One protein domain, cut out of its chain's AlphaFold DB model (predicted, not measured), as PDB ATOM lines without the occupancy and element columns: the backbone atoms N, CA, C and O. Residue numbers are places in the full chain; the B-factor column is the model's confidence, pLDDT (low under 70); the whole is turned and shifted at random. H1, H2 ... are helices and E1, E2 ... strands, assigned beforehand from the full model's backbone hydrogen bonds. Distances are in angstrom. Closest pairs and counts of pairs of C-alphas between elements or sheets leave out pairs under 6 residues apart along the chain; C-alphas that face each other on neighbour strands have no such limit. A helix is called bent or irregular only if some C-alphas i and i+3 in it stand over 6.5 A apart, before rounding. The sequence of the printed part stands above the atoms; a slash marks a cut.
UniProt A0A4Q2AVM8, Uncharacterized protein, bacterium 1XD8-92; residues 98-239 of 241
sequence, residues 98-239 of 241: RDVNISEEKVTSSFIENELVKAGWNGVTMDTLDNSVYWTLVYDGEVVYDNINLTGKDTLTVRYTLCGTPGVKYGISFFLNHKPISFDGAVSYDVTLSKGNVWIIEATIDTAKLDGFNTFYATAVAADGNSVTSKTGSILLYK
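Overview. This is residues 98 to 239 of the 241 residues of an uncharacterized protein of bacterium 1XD8-92 (UniProt A0A4Q2AVM8). Two twisted sheets are set partly face to face as a loose-angled sandwich, with their strands running close to one line, 12 degrees apart, and the sheets' best planes 40 degrees apart. The sheet of E3, E9, E8, E5 and E6 is curled like part of a barrel, while the short helix H1 packs over E2, at one edge of the other sheet, E1, E7, E4, E2. The printed part has 142 residues with one named helix and nine named strands, in the order E1 H1 E2 E3 E4 E5 E6 E7 E8 E9; the class is mostly strand. The five-stranded sheet is mixed and the four-stranded one antiparallel. The whole is compact, with a radius of gyration of the C-alphas of 15.0 A, and spans 43 by 30 by 23 A.

Along the chain. E1, residues 98 to 106, begins at C-alpha 98 (-105.962, 3.742, 0.363) and is 24.8 A long. H1 is residues 109 to 118, 13.5 A; it is only just irregular, with C-alphas 113 and 116 6.6 A apart. E2 is residues 134 to 139, E3 residues 147 to 149, E4 residues 155 to 163, 26.6 A, and E5 residues 169 to 176, 23.5 A. E6 is residues 189 to 192, E7 residues 197 to 206, 29.2 A, and E8 residues 213 to 222, 29.7 A. E9, residues 235 to 238, ends at C-alpha 238 (-119.495, -4.879, -9.696).

Arrangement. E1 is antiparallel to E7 at 166 degrees, with N 101 and O 202 2.8 A apart. E7 is antiparallel to E4, N 158 and O 203 at 2.8 A, and E4 to E2, N 161 and O 136 at 2.9 A. H1 is on this sheet at a height of 10.2 A, over E2 and across the strands, 68 degrees to E2 on the local plane; the closest C-alphas, of Leu 116 and Thr 136, are 6.7 A apart. In H1, 4 of 6 O i to N i+4 pairs are within hydrogen-bond range. In the other sheet, E3 is parallel to E9, N 148 and O 236 at 2.8 A. E9 and E8 form a hairpin, N 237 and O 214 at 2.8 A. E8 is antiparallel to E5, N 219 and O 173 at 2.8 A, and E5 and E6 form a hairpin, N 191 and O 170 at 2.8 A. The pairing of E8 is staggered: residues 213 to 216 pair with E9 and residues 216 to 222 with E5. E1 and E8 are apart.

Size, cuts and confidence. The C-alphas farthest apart, of Gly 152 and Asn 226, are 44.4 A apart. The printed part has no cut. The links H1 to E2, E5 to E6 and E8 to E9 are long. The mean pLDDT of the printed part is 94.7, and no printed residue is under 70.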
ATOM      1  N   ARG A  98    -107.114   2.841   0.404       92.50
ATOM      2  CA  ARG A  98    -105.962   3.742   0.363       92.50
ATOM      3  C   ARG A  98    -106.418   5.168   0.669       92.50
ATOM      4  O   ARG A  98    -107.620   5.428   0.698       92.50
ATOM      5  N   ASP A  99    -105.455   6.063   0.888       93.94
ATOM      6  CA  ASP A  99    -105.697   7.497   1.098       93.94
ATOM      7  C   ASP A  99    -106.731   7.766   2.208       93.94
ATOM      8  O   ASP A  99    -107.613   8.610   2.081       93.94
ATOM      9  N   VAL A 100    -106.641   6.988   3.293       94.31
ATOM     10  CA  VAL A 100    -107.600   7.050   4.396       94.31
ATOM     11  C   VAL A 100    -107.381   8.332   5.189       94.31
ATOM     12  O   VAL A 100    -106.288   8.575   5.701       94.31
ATOM     13  N   ASN A 101    -108.435   9.129   5.315       95.75
ATOM     14  CA  ASN A 101    -108.477  10.328   6.129       95.75
ATOM     15  C   ASN A 101    -109.576  10.191   7.180       95.75
ATOM     16  O   ASN A 101    -110.721   9.860   6.869       95.75
ATOM     17  N   ILE A 102    -109.221  10.472   8.429       95.81
ATOM     18  CA  ILE A 102    -110.146  10.431   9.552       95.81
ATOM     19  C   ILE A 102    -110.123  11.798  10.218       95.81
ATOM     20  O   ILE A 102    -109.069  12.277  10.638       95.81
ATOM     21  N   SER A 103    -111.287  12.428  10.314       97.38
ATOM     22  CA  SER A 103    -111.437  13.750  10.910       97.38
ATOM     23  C   SER A 103    -112.694  13.841  11.764       97.38
ATOM     24  O   SER A 103    -113.611  13.023  11.680       97.38
ATOM     25  N   GLU A 104    -112.728  14.865  12.607       98.25
ATOM     26  CA  GLU A 104    -113.914  15.276  13.340       98.25
ATOM     27  C   GLU A 104    -114.169  16.752  13.026       98.25
ATOM     28  O   GLU A 104    -113.275  17.594  13.143       98.25
ATOM     29  N   GLU A 105    -115.388  17.068  12.607       98.06
ATOM     30  CA  GLU A 105    -115.779  18.410  12.181       98.06
ATOM     31  C   GLU A 105    -117.048  18.860  12.897       98.06
ATOM     32  O   GLU A 105    -117.803  18.053  13.433       98.06
ATOM     33  N   LYS A 106    -117.317  20.169  12.904       98.00
ATOM     34  CA  LYS A 106    -118.583  20.681  13.440       98.00
ATOM     35  C   LYS A 106    -119.733  20.303  12.517       98.00
ATOM     36  O   LYS A 106    -119.662  20.523  11.310       98.00
ATOM     37  N   VAL A 107    -120.833  19.847  13.104       97.31
ATOM     38  CA  VAL A 107    -122.091  19.683  12.376       97.31
ATOM     39  C   VAL A 107    -122.561  21.044  11.868       97.31
ATOM     40  O   VAL A 107    -122.589  22.034  12.603       97.31
ATOM     41  N   THR A 108    -122.943  21.089  10.594       96.62
ATOM     42  CA  THR A 108    -123.512  22.276   9.946       96.62
ATOM     43  C   THR A 108    -125.004  22.080   9.683       96.62
ATOM     44  O   THR A 108    -125.480  20.949   9.584       96.62
ATOM     45  N   SER A 109    -125.748  23.173   9.493       95.19
ATOM     46  CA  SER A 109    -127.145  23.088   9.039       95.19
ATOM     47  C   SER A 109    -127.261  22.329   7.716       95.19
ATOM     48  O   SER A 109    -128.154  21.507   7.572       95.19
ATOM     49  N   SER A 110    -126.312  22.519   6.788       95.62
ATOM     50  CA  SER A 110    -126.294  21.781   5.518       95.62
ATOM     51  C   SER A 110    -126.132  20.275   5.719       95.62
ATOM     52  O   SER A 110    -126.768  19.500   5.012       95.62
ATOM     53  N   PHE A 111    -125.313  19.840   6.677       96.94
ATOM     54  CA  PHE A 111    -125.174  18.417   6.988       96.94
ATOM     55  C   PHE A 111    -126.511  17.819   7.455       96.94
ATOM     56  O   PHE A 111    -126.937  16.782   6.953       96.94
ATOM     57  N   ILE A 112    -127.217  18.504   8.361       96.50
ATOM     58  CA  ILE A 112    -128.513  18.042   8.881       96.50
ATOM     59  C   ILE A 112    -129.598  18.082   7.802       96.50
ATOM     60  O   ILE A 112    -130.300  17.098   7.593       96.50
ATOM     61  N   GLU A 113    -129.743  19.214   7.117       95.88
ATOM     62  CA  GLU A 113    -130.853  19.466   6.193       95.88
ATOM     63  C   GLU A 113    -130.670  18.769   4.840       95.88
ATOM     64  O   GLU A 113    -131.660  18.491   4.166       95.88
ATOM     65  N   ASN A 114    -129.427  18.458   4.447       94.25
ATOM     66  CA  ASN A 114    -129.130  17.823   3.164       94.25
ATOM     67  C   ASN A 114    -128.550  16.416   3.318       94.25
ATOM     68  O   ASN A 114    -129.141  15.469   2.807       94.25
ATOM     69  N   GLU A 115    -127.398  16.245   3.974       96.50
ATOM     70  CA  GLU A 115    -126.699  14.947   3.991       96.50
ATOM     71  C   GLU A 115    -127.481  13.877   4.760       96.50
ATOM     72  O   GLU A 115    -127.727  12.795   4.225       96.50
ATOM     73  N   LEU A 116    -127.935  14.187   5.978       96.56
ATOM     74  CA  LEU A 116    -128.731  13.258   6.784       96.56
ATOM     75  C   LEU A 116    -130.081  12.948   6.127       96.56
ATOM     76  O   LEU A 116    -130.466  11.782   6.046       96.56
ATOM     77  N   VAL A 117    -130.760  13.961   5.580       95.88
ATOM     78  CA  VAL A 117    -132.036  13.776   4.869       95.88
ATOM     79  C   VAL A 117    -131.866  12.878   3.643       95.88
ATOM     80  O   VAL A 117    -132.646  11.942   3.463       95.88
ATOM     81  N   LYS A 118    -130.827  13.097   2.824       94.31
ATOM     82  CA  LYS A 118    -130.517  12.238   1.663       94.31
ATOM     83  C   LYS A 118    -130.208  10.795   2.068       94.31
ATOM     84  O   LYS A 118    -130.537   9.882   1.315       94.31
ATOM     85  N   ALA A 119    -129.614  10.597   3.243       93.81
ATOM     86  CA  ALA A 119    -129.356   9.284   3.833       93.81
ATOM     87  C   ALA A 119    -130.594   8.652   4.510       93.81
ATOM     88  O   ALA A 119    -130.488   7.582   5.105       93.81
ATOM     89  N   GLY A 120    -131.767   9.293   4.431       93.88
ATOM     90  CA  GLY A 120    -133.037   8.779   4.951       93.88
ATOM     91  C   GLY A 120    -133.382   9.234   6.372       93.88
ATOM     92  O   GLY A 120    -134.483   8.949   6.855       93.88
ATOM     93  N   TRP A 121    -132.505   9.992   7.031       94.75
ATOM     94  CA  TRP A 121    -132.733  10.532   8.370       94.75
ATOM     95  C   TRP A 121    -133.545  11.828   8.303       94.75
ATOM     96  O   TRP A 121    -133.018  12.939   8.300       94.75
ATOM     97  N   ASN A 122    -134.865  11.683   8.234       93.75
ATOM     98  CA  ASN A 122    -135.789  12.811   8.205       93.75
ATOM     99  C   ASN A 122    -136.064  13.353   9.615       93.75
ATOM    100  O   ASN A 122    -136.190  12.590  10.570       93.75
ATOM    101  N   GLY A 123    -136.224  14.674   9.734       93.06
ATOM    102  CA  GLY A 123    -136.615  15.323  10.993       93.06
ATOM    103  C   GLY A 123    -135.506  15.423  12.045       93.06
ATOM    104  O   GLY A 123    -135.801  15.724  13.200       93.06
ATOM    105  N   VAL A 124    -134.248  15.189  11.663       95.50
ATOM    106  CA  VAL A 124    -133.100  15.400  12.551       95.50
ATOM    107  C   VAL A 124    -132.924  16.893  12.820       95.50
ATOM    108  O   VAL A 124    -133.009  17.726  11.919       95.50
ATOM    109  N   THR A 125    -132.655  17.233  14.073       93.56
ATOM    110  CA  THR A 125    -132.260  18.575  14.515       93.56
ATOM    111  C   THR A 125    -131.030  18.487  15.414       93.56
ATOM    112  O   THR A 125    -130.694  17.408  15.910       93.56
ATOM    113  N   MET A 126    -130.386  19.625  15.693       90.44
ATOM    114  CA  MET A 126    -129.277  19.682  16.654       90.44
ATOM    115  C   MET A 126    -129.643  19.083  18.021       90.44
ATOM    116  O   MET A 126    -128.824  18.386  18.608       90.44
ATOM    117  N   ASP A 127    -130.876  19.282  18.498       92.12
ATOM    118  CA  ASP A 127    -131.333  18.742  19.787       92.12
ATOM    119  C   ASP A 127    -131.504  17.217  19.749       92.12
ATOM    120  O   ASP A 127    -131.265  16.523  20.737       92.12
ATOM    121  N   THR A 128    -131.892  16.662  18.597       93.69
ATOM    122  CA  THR A 128    -132.012  15.203  18.454       93.69
ATOM    123  C   THR A 128    -130.657  14.500  18.453       93.69
ATOM    124  O   THR A 128    -130.597  13.328  18.821       93.69
ATOM    125  N   LEU A 129    -129.571  15.198  18.095       92.94
ATOM    126  CA  LEU A 129    -128.214  14.651  18.180       92.94
ATOM    127  C   LEU A 129    -127.807  14.372  19.628       92.94
ATOM    128  O   LEU A 129    -126.977  13.508  19.854       92.94
ATOM    129  N   ASP A 130    -128.398  15.033  20.626       92.06
ATOM    130  CA  ASP A 130    -128.064  14.748  22.025       92.06
ATOM    131  C   ASP A 130    -128.603  13.372  22.481       92.06
ATOM    132  O   ASP A 130    -128.086  12.807  23.442       92.06
ATOM    133  N   ASN A 131    -129.596  12.792  21.792       91.31
ATOM    134  CA  ASN A 131    -130.321  11.593  22.251       91.31
ATOM    135  C   ASN A 131    -130.335  10.421  21.256       91.31
ATOM    136  O   ASN A 131    -130.851   9.355  21.587       91.31
ATOM    137  N   SER A 132    -129.792  10.616  20.056       93.12
ATOM    138  CA  SER A 132    -129.772   9.617  18.993       93.12
ATOM    139  C   SER A 132    -128.459   9.677  18.225       93.12
ATOM    140  O   SER A 132    -127.786  10.707  18.196       93.12
ATOM    141  N   VAL A 133    -128.121   8.571  17.566       94.69
ATOM    142  CA  VAL A 133    -126.932   8.444  16.720       94.69
ATOM    143  C   VAL A 133    -127.360   8.274  15.269       94.69
ATOM    144  O   VAL A 133    -128.278   7.514  14.968       94.69
ATOM    145  N   TYR A 134    -126.680   8.988  14.379       96.12
ATOM    146  CA  TYR A 134    -126.959   9.046  12.951       96.12
ATOM    147  C   TYR A 134    -125.671   8.831  12.174       96.12
ATOM    148  O   TYR A 134    -124.594   9.245  12.610       96.12
ATOM    149  N   TRP A 135    -125.794   8.207  11.009       96.56
ATOM    150  CA  TRP A 135    -124.666   7.921  10.137       96.56
ATOM    151  C   TRP A 135    -125.029   8.136   8.675       96.56
ATOM    152  O   TRP A 135    -126.191   8.023   8.287       96.56
ATOM    153  N   THR A 136    -124.027   8.399   7.845       97.38
ATOM    154  CA  THR A 136    -124.169   8.373   6.384       97.38
ATOM    155  C   THR A 136    -123.086   7.493   5.780       97.38
ATOM    156  O   THR A 136    -122.017   7.327   6.362       97.38
ATOM    157  N   LEU A 137    -123.373   6.906   4.619       97.69
ATOM    158  CA  LEU A 137    -122.392   6.210   3.797       97.69
ATOM    159  C   LEU A 137    -122.628   6.633   2.351       97.69
ATOM    160  O   LEU A 137    -123.681   6.337   1.786       97.69
ATOM    161  N   VAL A 138    -121.677   7.372   1.789       97.94
ATOM    162  CA  VAL A 138    -121.766   7.926   0.435       97.94
ATOM    163  C   VAL A 138    -120.582   7.487  -0.410       97.94
ATOM    164  O   VAL A 138    -119.495   7.220   0.109       97.94
ATOM    165  N   TYR A 139    -120.809   7.432  -1.718       98.25
ATOM    166  CA  TYR A 139    -119.868   6.947  -2.716       98.25
ATOM    167  C   TYR A 139    -119.734   7.989  -3.819       98.25
ATOM    168  O   TYR A 139    -120.741   8.405  -4.386       98.25
ATOM    169  N   ASP A 140    -118.513   8.443  -4.101       97.38
ATOM    170  CA  ASP A 140    -118.241   9.552  -5.030       97.38
ATOM    171  C   ASP A 140    -119.134  10.794  -4.759       97.38
ATOM    172  O   ASP A 140    -119.540  11.506  -5.673       97.38
ATOM    173  N   GLY A 141    -119.458  11.046  -3.480       95.69
ATOM    174  CA  GLY A 141    -120.305  12.162  -3.032       95.69
ATOM    175  C   GLY A 141    -121.818  11.911  -3.067       95.69
ATOM    176  O   GLY A 141    -122.579  12.767  -2.617       95.69
ATOM    177  N   GLU A 142    -122.266  10.745  -3.535       95.56
ATOM    178  CA  GLU A 142    -123.685  10.416  -3.691       95.56
ATOM    179  C   GLU A 142    -124.144   9.299  -2.746       95.56
ATOM    180  O   GLU A 142    -123.402   8.372  -2.414       95.56
ATOM    181  N   VAL A 143    -125.407   9.371  -2.319       95.00
ATOM    182  CA  VAL A 143    -126.046   8.275  -1.579       95.00
ATOM    183  C   VAL A 143    -126.498   7.222  -2.584       95.00
ATOM    184  O   VAL A 143    -127.312   7.494  -3.465       95.00
ATOM    185  N   VAL A 144    -125.993   6.004  -2.421       95.75
ATOM    186  CA  VAL A 144    -126.378   4.828  -3.207       95.75
ATOM    187  C   VAL A 144    -126.911   3.779  -2.237       95.75
ATOM    188  O   VAL A 144    -126.446   3.720  -1.102       95.75
ATOM    189  N   TYR A 145    -127.889   2.972  -2.654       91.81
ATOM    190  CA  TYR A 145    -128.531   1.982  -1.776       91.81
ATOM    191  C   TYR A 145    -128.296   0.526  -2.192       91.81
ATOM    192  O   TYR A 145    -128.240  -0.337  -1.321       91.81
ATOM    193  N   ASP A 146    -128.132   0.252  -3.489       94.50
ATOM    194  CA  ASP A 146    -128.206  -1.119  -4.009       94.50
ATOM    195  C   ASP A 146    -126.899  -1.604  -4.639       94.50
ATOM    196  O   ASP A 146    -126.338  -2.620  -4.222       94.50
ATOM    197  N   ASN A 147    -126.409  -0.898  -5.659       97.69
ATOM    198  CA  ASN A 147    -125.256  -1.331  -6.442       97.69
ATOM    199  C   ASN A 147    -124.509  -0.157  -7.091       97.69
ATOM    200  O   ASN A 147    -125.068   0.921  -7.283       97.69
ATOM    201  N   ILE A 148    -123.239  -0.385  -7.432       98.00
ATOM    202  CA  ILE A 148    -122.357   0.550  -8.132       98.00
ATOM    203  C   ILE A 148    -121.597  -0.220  -9.214       98.00
ATOM    204  O   ILE A 148    -120.840  -1.144  -8.910       98.00
ATOM    205  N   ASN A 149    -121.767   0.205 -10.468       97.00
ATOM    206  CA  ASN A 149    -120.958  -0.266 -11.590       97.00
ATOM    207  C   ASN A 149    -119.576   0.417 -11.557       97.00
ATOM    208  O   ASN A 149    -119.468   1.647 -11.555       97.00
ATOM    209  N   LEU A 150    -118.525  -0.395 -11.515       97.38
ATOM    210  CA  LEU A 150    -117.118  -0.011 -11.480       97.38
ATOM    211  C   LEU A 150    -116.408  -0.217 -12.827       97.38
ATOM    212  O   LEU A 150    -115.201   0.012 -12.908       97.38
ATOM    213  N   THR A 151    -117.110  -0.638 -13.883       95.12
ATOM    214  CA  THR A 151    -116.538  -0.776 -15.228       95.12
ATOM    215  C   THR A 151    -115.919   0.545 -15.678       95.12
ATOM    216  O   THR A 151    -116.576   1.583 -15.714       95.12
ATOM    217  N   GLY A 152    -114.627   0.506 -16.011       94.31
ATOM    218  CA  GLY A 152    -113.869   1.681 -16.446       94.31
ATOM    219  C   GLY A 152    -113.568   2.711 -15.350       94.31
ATOM    220  O   GLY A 152    -113.032   3.769 -15.669       94.31
ATOM    221  N   LYS A 153    -113.890   2.436 -14.078       95.75
ATOM    222  CA  LYS A 153    -113.478   3.266 -12.939       95.75
ATOM    223  C   LYS A 153    -112.193   2.719 -12.333       95.75
ATOM    224  O   LYS A 153    -112.163   1.545 -11.981       95.75
ATOM    225  N   ASP A 154    -111.197   3.573 -12.112       95.56
ATOM    226  CA  ASP A 154    -109.958   3.207 -11.400       95.56
ATOM    227  C   ASP A 154    -110.131   3.231  -9.873       95.56
ATOM    228  O   ASP A 154    -109.454   2.520  -9.129       95.56
ATOM    229  N   THR A 155    -111.038   4.076  -9.384       97.31
ATOM    230  CA  THR A 155    -111.243   4.313  -7.954       97.31
ATOM    231  C   THR A 155    -112.706   4.524  -7.611       97.31
ATOM    232  O   THR A 155    -113.485   4.988  -8.443       97.31
ATOM    233  N   LEU A 156    -113.045   4.254  -6.353       98.25
ATOM    234  CA  LEU A 156    -114.306   4.647  -5.732       98.25
ATOM    235  C   LEU A 156    -114.004   5.347  -4.405       98.25
ATOM    236  O   LEU A 156    -113.387   4.739  -3.530       98.25
ATOM    237  N   THR A 157    -114.428   6.597  -4.236       98.38
ATOM    238  CA  THR A 157    -114.296   7.286  -2.946       98.38
ATOM    239  C   THR A 157    -115.469   6.917  -2.056       98.38
ATOM    240  O   THR A 157    -116.620   7.038  -2.463       98.38
ATOM    241  N   VAL A 158    -115.183   6.488  -0.830       98.19
ATOM    242  CA  VAL A 158    -116.173   6.164   0.194       98.19
ATOM    243  C   VAL A 158    -116.030   7.152   1.338       98.19
ATOM    244  O   VAL A 158    -114.933   7.333   1.860       98.19
ATOM    245  N   ARG A 159    -117.144   7.744   1.768       98.31
ATOM    246  CA  ARG A 159    -117.196   8.597   2.956       98.31
ATOM    247  C   ARG A 159    -118.280   8.104   3.902       98.31
ATOM    248  O   ARG A 159    -119.463   8.095   3.563       98.31
ATOM    249  N   TYR A 160    -117.856   7.700   5.091       98.19
ATOM    250  CA  TYR A 160    -118.718   7.340   6.206       98.19
ATOM    251  C   TYR A 160    -118.730   8.468   7.230       98.19
ATOM    252  O   TYR A 160    -117.680   9.029   7.544       98.19
ATOM    253  N   THR A 161    -119.901   8.780   7.777       98.31
ATOM    254  CA  THR A 161    -120.013   9.728   8.888       98.31
ATOM    255  C   THR A 161    -120.768   9.140  10.064       98.31
ATOM    256  O   THR A 161    -121.629   8.283   9.876       98.31
ATOM    257  N   LEU A 162    -120.455   9.614  11.271       98.00
ATOM    258  CA  LEU A 162    -121.148   9.243  12.505       98.00
ATOM    259  C   LEU A 162    -121.227  10.451  13.447       98.00
ATOM    260  O   LEU A 162    -120.214  11.061  13.784       98.00
ATOM    261  N   CYS A 163    -122.430  10.795  13.897       97.25
ATOM    262  CA  CYS A 163    -122.663  11.868  14.864       97.25
ATOM    263  C   CYS A 163    -123.831  11.520  15.785       97.25
ATOM    264  O   CYS A 163    -124.688  10.714  15.425       97.25
ATOM    265  N   GLY A 164    -123.905  12.155  16.952       95.50
ATOM    266  CA  GLY A 164    -125.004  11.911  17.876       95.50
ATOM    267  C   GLY A 164    -124.608  12.070  19.331       95.50
ATOM    268  O   GLY A 164    -123.786  12.927  19.664       95.50
ATOM    269  N   THR A 165    -125.218  11.235  20.176       95.62
ATOM    270  CA  THR A 165    -125.183  11.374  21.632       95.62
ATOM    271  C   THR A 165    -123.750  11.510  22.159       95.62
ATOM    272  O   THR A 165    -122.951  10.578  22.017       95.62
ATOM    273  N   PRO A 166    -123.406  12.645  22.794       95.88
ATOM    274  CA  PRO A 166    -122.054  12.897  23.276       95.88
ATOM    275  C   PRO A 166    -121.591  11.864  24.308       95.88
ATOM    276  O   PRO A 166    -122.335  11.493  25.214       95.88
ATOM    277  N   GLY A 167    -120.332  11.441  24.209       95.44
ATOM    278  CA  GLY A 167    -119.697  10.486  25.117       95.44
ATOM    279  C   GLY A 167    -119.920   9.016  24.762       95.44
ATOM    280  O   GLY A 167    -119.224   8.163  25.317       95.44
ATOM    281  N   VAL A 168    -120.827   8.704  23.829       95.44
ATOM    282  CA  VAL A 168    -121.000   7.336  23.324       95.44
ATOM    283  C   VAL A 168    -119.779   6.938  22.500       95.44
ATOM    284  O   VAL A 168    -119.256   7.731  21.712       95.44
ATOM    285  N   LYS A 169    -119.321   5.702  22.702       96.06
ATOM    286  CA  LYS A 169    -118.153   5.137  22.025       96.06
ATOM    287  C   LYS A 169    -118.561   4.070  21.026       96.06
ATOM    288  O   LYS A 169    -119.391   3.219  21.350       96.06
ATOM    289  N   TYR A 170    -117.930   4.092  19.861       96.62
ATOM    290  CA  TYR A 170    -118.174   3.147  18.779       96.62
ATOM    291  C   TYR A 170    -116.873   2.607  18.205       96.62
ATOM    292  O   TYR A 170    -115.962   3.390  17.964       96.62
ATOM    293  N   GLY A 171    -116.842   1.309  17.907       95.69
ATOM    294  CA  GLY A 171    -115.875   0.716  16.985       95.69
ATOM    295  C   GLY A 171    -116.474   0.666  15.580       95.69
ATOM    296  O   GLY A 171    -117.502   0.015  15.362       95.69
ATOM    297  N   ILE A 172    -115.870   1.378  14.628       96.88
ATOM    298  CA  ILE A 172    -116.307   1.418  13.227       96.88
ATOM    299  C   ILE A 172    -115.461   0.442  12.416       96.88
ATOM    300  O   ILE A 172    -114.239   0.479  12.509       96.88
ATOM    301  N   SER A 173    -116.087  -0.428  11.628       96.44
ATOM    302  CA  SER A 173    -115.416  -1.395  10.746       96.44
ATOM    303  C   SER A 173    -116.063  -1.391   9.362       96.44
ATOM    304  O   SER A 173    -117.279  -1.238   9.246       96.44
ATOM    305  N   PHE A 174    -115.268  -1.612   8.317       97.50
ATOM    306  CA  PHE A 174    -115.745  -1.759   6.939       97.50
ATOM    307  C   PHE A 174    -115.525  -3.184   6.471       97.50
ATOM    308  O   PHE A 174    -114.534  -3.805   6.842       97.50
ATOM    309  N   PHE A 175    -116.426  -3.700   5.646       97.31
ATOM    310  CA  PHE A 175    -116.391  -5.076   5.180       97.31
ATOM    311  C   PHE A 175    -116.484  -5.137   3.665       97.31
ATOM    312  O   PHE A 175    -117.290  -4.435   3.054       97.31
ATOM    313  N   LEU A 176    -115.697  -6.039   3.086       96.81
ATOM    314  CA  LEU A 176    -115.804  -6.475   1.704       96.81
ATOM    315  C   LEU A 176    -115.969  -7.998   1.705       96.81
ATOM    316  O   LEU A 176    -115.149  -8.712   2.279       96.81
ATOM    317  N   ASN A 177    -117.053  -8.502   1.116       95.69
ATOM    318  CA  ASN A 177    -117.393  -9.933   1.108       95.69
ATOM    319  C   ASN A 177    -117.338 -10.563   2.514       95.69
ATOM    320  O   ASN A 177    -116.792 -11.647   2.706       95.69
ATOM    321  N   HIS A 178    -117.864  -9.842   3.511       94.81
ATOM    322  CA  HIS A 178    -117.893 -10.232   4.931       94.81
ATOM    323  C   HIS A 178    -116.530 -10.399   5.618       94.81
ATOM    324  O   HIS A 178    -116.477 -10.807   6.779       94.81
ATOM    325  N   LYS A 179    -115.435 -10.017   4.956       94.56
ATOM    326  CA  LYS A 179    -114.121  -9.861   5.584       94.56
ATOM    327  C   LYS A 179    -113.873  -8.383   5.880       94.56
ATOM    328  O   LYS A 179    -114.240  -7.540   5.059       94.56
ATOM    329  N   PRO A 180    -113.279  -8.040   7.030       95.44
ATOM    330  CA  PRO A 180    -113.000  -6.652   7.336       95.44
ATOM    331  C   PRO A 180    -111.929  -6.100   6.397       95.44
ATOM    332  O   PRO A 180    -110.975  -6.790   6.029       95.44
ATOM    333  N   ILE A 181    -112.082  -4.837   6.034       94.88
ATOM    334  CA  ILE A 181    -111.087  -4.077   5.293       94.88
ATOM    335  C   ILE A 181    -110.110  -3.494   6.311       94.88
ATOM    336  O   ILE A 181    -110.516  -2.787   7.231       94.88
ATOM    337  N   SER A 182    -108.826  -3.790   6.144       91.31
ATOM    338  CA  SER A 182    -107.767  -3.207   6.960       91.31
ATOM    339  C   SER A 182    -107.494  -1.767   6.532       91.31
ATOM    340  O   SER A 182    -107.317  -1.514   5.336       91.31
ATOM    341  N   PHE A 183    -107.350  -0.858   7.487       84.56
ATOM    342  CA  PHE A 183    -106.827   0.485   7.266       84.56
ATOM    343  C   PHE A 183    -105.917   0.883   8.433       84.56
ATOM    344  O   PHE A 183    -106.252   0.661   9.591       84.56
ATOM    345  N   ASP A 184    -104.726   1.392   8.104       74.75
ATOM    346  CA  ASP A 184    -103.644   1.707   9.057       74.75
ATOM    347  C   ASP A 184    -103.271   0.556  10.017       74.75
ATOM    348  O   ASP A 184    -103.063   0.732  11.211       74.75
ATOM    349  N   GLY A 185    -103.246  -0.677   9.496       75.69
ATOM    350  CA  GLY A 185    -102.911  -1.863  10.290       75.69
ATOM    351  C   GLY A 185    -103.988  -2.298  11.289       75.69
ATOM    352  O   GLY A 185    -103.762  -3.275  11.992       75.69
ATOM    353  N   ALA A 186    -105.151  -1.637  11.317       85.69
ATOM    354  CA  ALA A 186    -106.317  -1.993  12.119       85.69
ATOM    355  C   ALA A 186    -107.492  -2.440  11.231       85.69
ATOM    356  O   ALA A 186    -107.554  -2.133  10.042       85.69
ATOM    357  N   VAL A 187    -108.445  -3.178  11.806       90.62
ATOM    358  CA  VAL A 187    -109.717  -3.551  11.145       90.62
ATOM    359  C   VAL A 187    -110.919  -2.782  11.688       90.62
ATOM    360  O   VAL A 187    -112.011  -2.875  11.131       90.62
ATOM    361  N   SER A 188    -110.714  -2.019  12.763       92.06
ATOM    362  CA  SER A 188    -111.714  -1.136  13.342       92.06
ATOM    363  C   SER A 188    -111.071   0.150  13.850       92.06
ATOM    364  O   SER A 188    -109.900   0.150  14.224       92.06
ATOM    365  N   TYR A 189    -111.846   1.231  13.865       93.25
ATOM    366  CA  TYR A 189    -111.452   2.514  14.423       93.25
ATOM    367  C   TYR A 189    -112.422   2.945  15.515       93.25
ATOM    368  O   TYR A 189    -113.631   3.040  15.278       93.25
ATOM    369  N   ASP A 190    -111.873   3.219  16.691       94.25
ATOM    370  CA  ASP A 190    -112.643   3.650  17.847       94.25
ATOM    371  C   ASP A 190    -112.880   5.159  17.808       94.25
ATOM    372  O   ASP A 190    -111.949   5.962  17.723       94.25
ATOM    373  N   VAL A 191    -114.142   5.559  17.942       95.56
ATOM    374  CA  VAL A 191    -114.551   6.961  18.049       95.56
ATOM    375  C   VAL A 191    -115.308   7.201  19.344       95.56
ATOM    376  O   VAL A 191    -116.048   6.346  19.828       95.56
ATOM    377  N   THR A 192    -115.150   8.400  19.901       97.62
ATOM    378  CA  THR A 192    -116.020   8.924  20.960       97.62
ATOM    379  C   THR A 192    -116.765  10.119  20.385       97.62
ATOM    380  O   THR A 192    -116.137  11.050  19.886       97.62
ATOM    381  N   LEU A 193    -118.096  10.090  20.418       97.31
ATOM    382  CA  LEU A 193    -118.904  11.172  19.859       97.31
ATOM    383  C   LEU A 193    -118.807  12.427  20.735       97.31
ATOM    384  O   LEU A 193    -118.950  12.350  21.958       97.31
ATOM    385  N   SER A 194    -118.605  13.590  20.116       97.25
ATOM    386  CA  SER A 194    -118.583  14.884  20.807       97.25
ATOM    387  C   SER A 194    -119.819  15.709  20.468       97.25
ATOM    388  O   SER A 194    -120.377  15.628  19.372       97.25
ATOM    389  N   LYS A 195    -120.240  16.565  21.404       96.31
ATOM    390  CA  LYS A 195    -121.410  17.424  21.206       96.31
ATOM    391  C   LYS A 195    -121.223  18.376  20.028       96.31
ATOM    392  O   LYS A 195    -120.304  19.190  20.027       96.31
ATOM    393  N   GLY A 196    -122.161  18.321  19.082       95.56
ATOM    394  CA  GLY A 196    -122.196  19.204  17.914       95.56
ATOM    395  C   GLY A 196    -121.140  18.895  16.853       95.56
ATOM    396  O   GLY A 196    -120.944  19.721  15.962       95.56
ATOM    397  N   ASN A 197    -120.490  17.733  16.934       97.94
ATOM    398  CA  ASN A 197    -119.496  17.290  15.969       97.94
ATOM    399  C   ASN A 197    -119.950  16.032  15.217       97.94
ATOM    400  O   ASN A 197    -120.830  15.292  15.661       97.94
ATOM    401  N   VAL A 198    -119.324  15.806  14.068       98.31
ATOM    402  CA  VAL A 198    -119.472  14.630  13.219       98.31
ATOM    403  C   VAL A 198    -118.096  14.041  12.944       98.31
ATOM    404  O   VAL A 198    -117.182  14.746  12.520       98.31
ATOM    405  N   TRP A 199    -117.957  12.743  13.192       98.31
ATOM    406  CA  TRP A 199    -116.809  11.967  12.741       98.31
ATOM    407  C   TRP A 199    -116.957  11.645  11.264       98.31
ATOM    408  O   TRP A 199    -118.049  11.309  10.805       98.31
ATOM    409  N   ILE A 200    -115.849  11.724  10.540       98.31
ATOM    410  CA  ILE A 200    -115.760  11.465   9.109       98.31
ATOM    411  C   ILE A 200    -114.615  10.479   8.895       98.31
ATOM    412  O   ILE A 200    -113.488  10.728   9.316       98.31
ATOM    413  N   ILE A 201    -114.914   9.366   8.229       97.44
ATOM    414  CA  ILE A 201    -113.917   8.436   7.700       97.44
ATOM    415  C   ILE A 201    -114.077   8.443   6.188       97.44
ATOM    416  O   ILE A 201    -115.102   8.007   5.664       97.44
ATOM    417  N   GLU A 202    -113.069   8.951   5.494       97.69
ATOM    418  CA  GLU A 202    -113.000   8.957   4.040       97.69
ATOM    419  C   GLU A 202    -111.859   8.051   3.580       97.69
ATOM    420  O   GLU A 202    -110.774   8.065   4.154       97.69
ATOM    421  N   ALA A 203    -112.116   7.233   2.567       97.06
ATOM    422  CA  ALA A 203    -111.130   6.332   1.994       97.06
ATOM    423  C   ALA A 203    -111.391   6.135   0.503       97.06
ATOM    424  O   ALA A 203    -112.528   6.200   0.033       97.06
ATOM    425  N   THR A 204    -110.343   5.822  -0.247       97.56
ATOM    426  CA  THR A 204    -110.461   5.418  -1.646       97.56
ATOM    427  C   THR A 204    -110.323   3.907  -1.761       97.56
ATOM    428  O   THR A 204    -109.360   3.321  -1.269       97.56
ATOM    429  N   ILE A 205    -111.265   3.262  -2.443       96.81
ATOM    430  CA  ILE A 205    -111.146   1.871  -2.878       96.81
ATOM    431  C   ILE A 205    -110.423   1.848  -4.225       96.81
ATOM    432  O   ILE A 205    -110.847   2.504  -5.177       96.81
ATOM    433  N   ASP A 206    -109.349   1.065  -4.305       93.56
ATOM    434  CA  ASP A 206    -108.700   0.704  -5.567       93.56
ATOM    435  C   ASP A 206    -109.519  -0.391  -6.265       93.56
ATOM    436  O   ASP A 206    -109.542  -1.545  -5.824       93.56
ATOM    437  N   THR A 207    -110.221  -0.032  -7.342       94.62
ATOM    438  CA  THR A 207    -111.120  -0.970  -8.027       94.62
ATOM    439  C   THR A 207    -110.342  -2.069  -8.742       94.62
ATOM    440  O   THR A 207    -110.919  -3.118  -9.016       94.62
ATOM    441  N   ALA A 208    -109.047  -1.891  -9.033       92.00
ATOM    442  CA  ALA A 208    -108.222  -2.918  -9.667       92.00
ATOM    443  C   ALA A 208    -108.014  -4.138  -8.757       92.00
ATOM    444  O   ALA A 208    -107.721  -5.223  -9.248       92.00
ATOM    445  N   LYS A 209    -108.211  -3.975  -7.442       90.38
ATOM    446  CA  LYS A 209    -108.186  -5.062  -6.451       90.38
ATOM    447  C   LYS A 209    -109.531  -5.772  -6.287       90.38
ATOM    448  O   LYS A 209    -109.644  -6.670  -5.456       90.38
ATOM    449  N   LEU A 210    -110.555  -5.324  -7.012       93.31
ATOM    450  CA  LEU A 210    -111.894  -5.891  -6.985       93.31
ATOM    451  C   LEU A 210    -112.158  -6.664  -8.273       93.31
ATOM    452  O   LEU A 210    -112.101  -6.095  -9.368       93.31
ATOM    453  N   ASP A 211    -112.533  -7.929  -8.116       88.62
ATOM    454  CA  ASP A 211    -112.937  -8.805  -9.212       88.62
ATOM    455  C   ASP A 211    -114.421  -9.151  -9.099       88.62
ATOM    456  O   ASP A 211    -114.933  -9.367  -7.998       88.62
ATOM    457  N   GLY A 212    -115.109  -9.207 -10.242       92.31
ATOM    458  CA  GLY A 212    -116.511  -9.609 -10.326       92.31
ATOM    459  C   GLY A 212    -117.425  -8.810  -9.396       92.31
ATOM    460  O   GLY A 212    -117.489  -7.584  -9.469       92.31
ATOM    461  N   PHE A 213    -118.146  -9.527  -8.534       96.50
ATOM    462  CA  PHE A 213    -119.167  -9.003  -7.630       96.50
ATOM    463  C   PHE A 213    -118.671  -8.973  -6.186       96.50
ATOM    464  O   PHE A 213    -118.230  -9.984  -5.642       96.50
ATOM    465  N   ASN A 214    -118.776  -7.808  -5.544       97.38
ATOM    466  CA  ASN A 214    -118.307  -7.601  -4.182       97.38
ATOM    467  C   ASN A 214    -119.371  -6.938  -3.307       97.38
ATOM    468  O   ASN A 214    -119.954  -5.921  -3.669       97.38
ATOM    469  N   THR A 215    -119.592  -7.493  -2.121       97.62
ATOM    470  CA  THR A 215    -120.525  -6.968  -1.120       97.62
ATOM    471  C   THR A 215    -119.792  -6.013  -0.187       97.62
ATOM    472  O   THR A 215    -118.920  -6.456   0.559       97.62
ATOM    473  N   PHE A 216    -120.164  -4.734  -0.172       98.06
ATOM    474  CA  PHE A 216    -119.571  -3.719   0.700       98.06
ATOM    475  C   PHE A 216    -120.574  -3.188   1.731       98.06
ATOM    476  O   PHE A 216    -121.734  -2.940   1.399       98.06
ATOM    477  N   TYR A 217    -120.145  -3.013   2.981       97.62
ATOM    478  CA  TYR A 217    -120.916  -2.339   4.036       97.62
ATOM    479  C   TYR A 217    -120.011  -1.889   5.189       97.62
ATOM    480  O   TYR A 217    -118.872  -2.337   5.308       97.62
ATOM    481  N   ALA A 218    -120.542  -1.049   6.077       97.50
ATOM    482  CA  ALA A 218    -119.897  -0.671   7.329       97.50
ATOM    483  C   ALA A 218    -120.730  -1.102   8.544       97.50
ATOM    484  O   ALA A 218    -121.943  -1.311   8.455       97.50
ATOM    485  N   THR A 219    -120.074  -1.221   9.694       97.06
ATOM    486  CA  THR A 219    -120.718  -1.390  10.999       97.06
ATOM    487  C   THR A 219    -120.176  -0.369  11.982       97.06
ATOM    488  O   THR A 219    -118.967  -0.154  12.013       97.06
ATOM    489  N   ALA A 220    -121.038   0.170  12.836       96.69
ATOM    490  CA  ALA A 220    -120.643   0.889  14.041       96.69
ATOM    491  C   ALA A 220    -121.197   0.140  15.255       96.69
ATOM    492  O   ALA A 220    -122.410   0.116  15.482       96.69
ATOM    493  N   VAL A 221    -120.304  -0.491  16.015       94.94
ATOM    494  CA  VAL A 221    -120.646  -1.277  17.205       94.94
ATOM    495  C   VAL A 221    -120.465  -0.411  18.439       94.94
ATOM    496  O   VAL A 221    -119.366   0.078  18.692       94.94
ATOM    497  N   ALA A 222    -121.541  -0.206  19.195       93.31
ATOM    498  CA  ALA A 222    -121.477   0.551  20.438       93.31
ATOM    499  C   ALA A 222    -120.669  -0.220  21.493       93.31
ATOM    500  O   ALA A 222    -120.870  -1.420  21.683       93.31
ATOM    501  N   ALA A 223    -119.772   0.472  22.196       90.12
ATOM    502  CA  ALA A 223    -119.025  -0.121  23.308       90.12
ATOM    503  C   ALA A 223    -119.896  -0.264  24.572       90.12
ATOM    504  O   ALA A 223    -119.663  -1.124  25.430       90.12
ATOM    505  N   ASP A 224    -120.912   0.588  24.705       83.81
ATOM    506  CA  ASP A 224    -121.911   0.473  25.758       83.81
ATOM    507  C   ASP A 224    -123.064  -0.464  25.335       83.81
ATOM    508  O   ASP A 224    -123.220  -0.807  24.167       83.81
ATOM    509  N   GLY A 225    -123.848  -0.933  26.309       77.25
ATOM    510  CA  GLY A 225    -124.937  -1.887  26.070       77.25
ATOM    511  C   GLY A 225    -126.312  -1.248  25.865       77.25
ATOM    512  O   GLY A 225    -127.300  -1.973  25.825       77.25
ATOM    513  N   ASN A 226    -126.384   0.083  25.810       81.44
ATOM    514  CA  ASN A 226    -127.628   0.855  25.728       81.44
ATOM    515  C   ASN A 226    -127.782   1.561  24.373       81.44
ATOM    516  O   ASN A 226    -128.900   1.859  23.957       81.44
ATOM    517  N   SER A 227    -126.668   1.844  23.711       85.44
ATOM    518  CA  SER A 227    -126.586   2.511  22.426       85.44
ATOM    519  C   SER A 227    -126.736   1.499  21.295       85.44
ATOM    520  O   SER A 227    -126.301   0.348  21.373       85.44
ATOM    521  N   VAL A 228    -127.373   1.943  20.217       85.31
ATOM    522  CA  VAL A 228    -127.694   1.085  19.077       85.31
ATOM    523  C   VAL A 228    -126.420   0.768  18.302       85.31
ATOM    524  O   VAL A 228    -125.681   1.673  17.911       85.31
ATOM    525  N   THR A 229    -126.186  -0.521  18.053       91.50
ATOM    526  CA  THR A 229    -125.226  -0.979  17.043       91.50
ATOM    527  C   THR A 229    -125.877  -0.872  15.674       91.50
ATOM    528  O   THR A 229    -127.032  -1.249  15.505       91.50
ATOM    529  N   SER A 230    -125.144  -0.377  14.685       92.00
ATOM    530  CA  SER A 230    -125.658  -0.242  13.326       92.00
ATOM    531  C   SER A 230    -124.806  -1.011  12.329       92.00
ATOM    532  O   SER A 230    -123.580  -1.062  12.432       92.00
ATOM    533  N   LYS A 231    -125.476  -1.600  11.340       95.06
ATOM    534  CA  LYS A 231    -124.886  -2.070  10.090       95.06
ATOM    535  C   LYS A 231    -125.532  -1.267   8.968       95.06
ATOM    536  O   LYS A 231    -126.755  -1.137   8.934       95.06
ATOM    537  N   THR A 232    -124.735  -0.743   8.045       95.81
ATOM    538  CA  THR A 232    -125.280  -0.074   6.863       95.81
ATOM    539  C   THR A 232    -125.962  -1.080   5.932       95.81
ATOM    540  O   THR A 232    -125.727  -2.298   5.999       95.81
ATOM    541  N   GLY A 233    -126.771  -0.567   5.002       95.25
ATOM    542  CA  GLY A 233    -127.174  -1.346   3.831       95.25
ATOM    543  C   GLY A 233    -125.942  -1.918   3.123       95.25
ATOM    544  O   GLY A 233    -124.881  -1.284   3.107       95.25
ATOM    545  N   SER A 234    -126.068  -3.141   2.608       97.38
ATOM    546  CA  SER A 234    -125.027  -3.732   1.765       97.38
ATOM    547  C   SER A 234    -125.168  -3.193   0.351       97.38
ATOM    548  O   SER A 234    -126.283  -3.142  -0.159       97.38
ATOM    549  N   ILE A 235    -124.050  -2.851  -0.282       97.62
ATOM    550  CA  ILE A 235    -124.007  -2.426  -1.681       97.62
ATOM    551  C   ILE A 235    -123.207  -3.426  -2.494       97.62
ATOM    552  O   ILE A 235    -122.174  -3.927  -2.050       97.62
ATOM    553  N   LEU A 236    -123.701  -3.721  -3.691       98.19
ATOM    554  CA  LEU A 236    -122.997  -4.533  -4.665       98.19
ATOM    555  C   LEU A 236    -122.063  -3.644  -5.487       98.19
ATOM    556  O   LEU A 236    -122.511  -2.822  -6.278       98.19
ATOM    557  N   LEU A 237    -120.763  -3.833  -5.330       98.25
ATOM    558  CA  LEU A 237    -119.748  -3.282  -6.214       98.25
ATOM    559  C   LEU A 237    -119.485  -4.305  -7.321       98.25
ATOM    560  O   LEU A 237    -119.117  -5.441  -7.012       98.25
ATOM    561  N   TYR A 238    -119.672  -3.939  -8.587       97.38
ATOM    562  CA  TYR A 238    -119.495  -4.879  -9.696       97.38
ATOM    563  C   TYR A 238    -118.777  -4.284 -10.897       97.38
ATOM    564  O   TYR A 238    -118.801  -3.075 -11.102       97.38
ATOM    565  N   LYS A 239    -118.172  -5.148 -11.711       94.81
ATOM    566  CA  LYS A 239    -117.732  -4.832 -13.073       94.81
ATOM    567  C   LYS A 239    -118.518  -5.696 -14.053       94.81
ATOM    568  O   LYS A 239    -118.797  -6.857 -13.767       94.81
TER     569      LYS A 239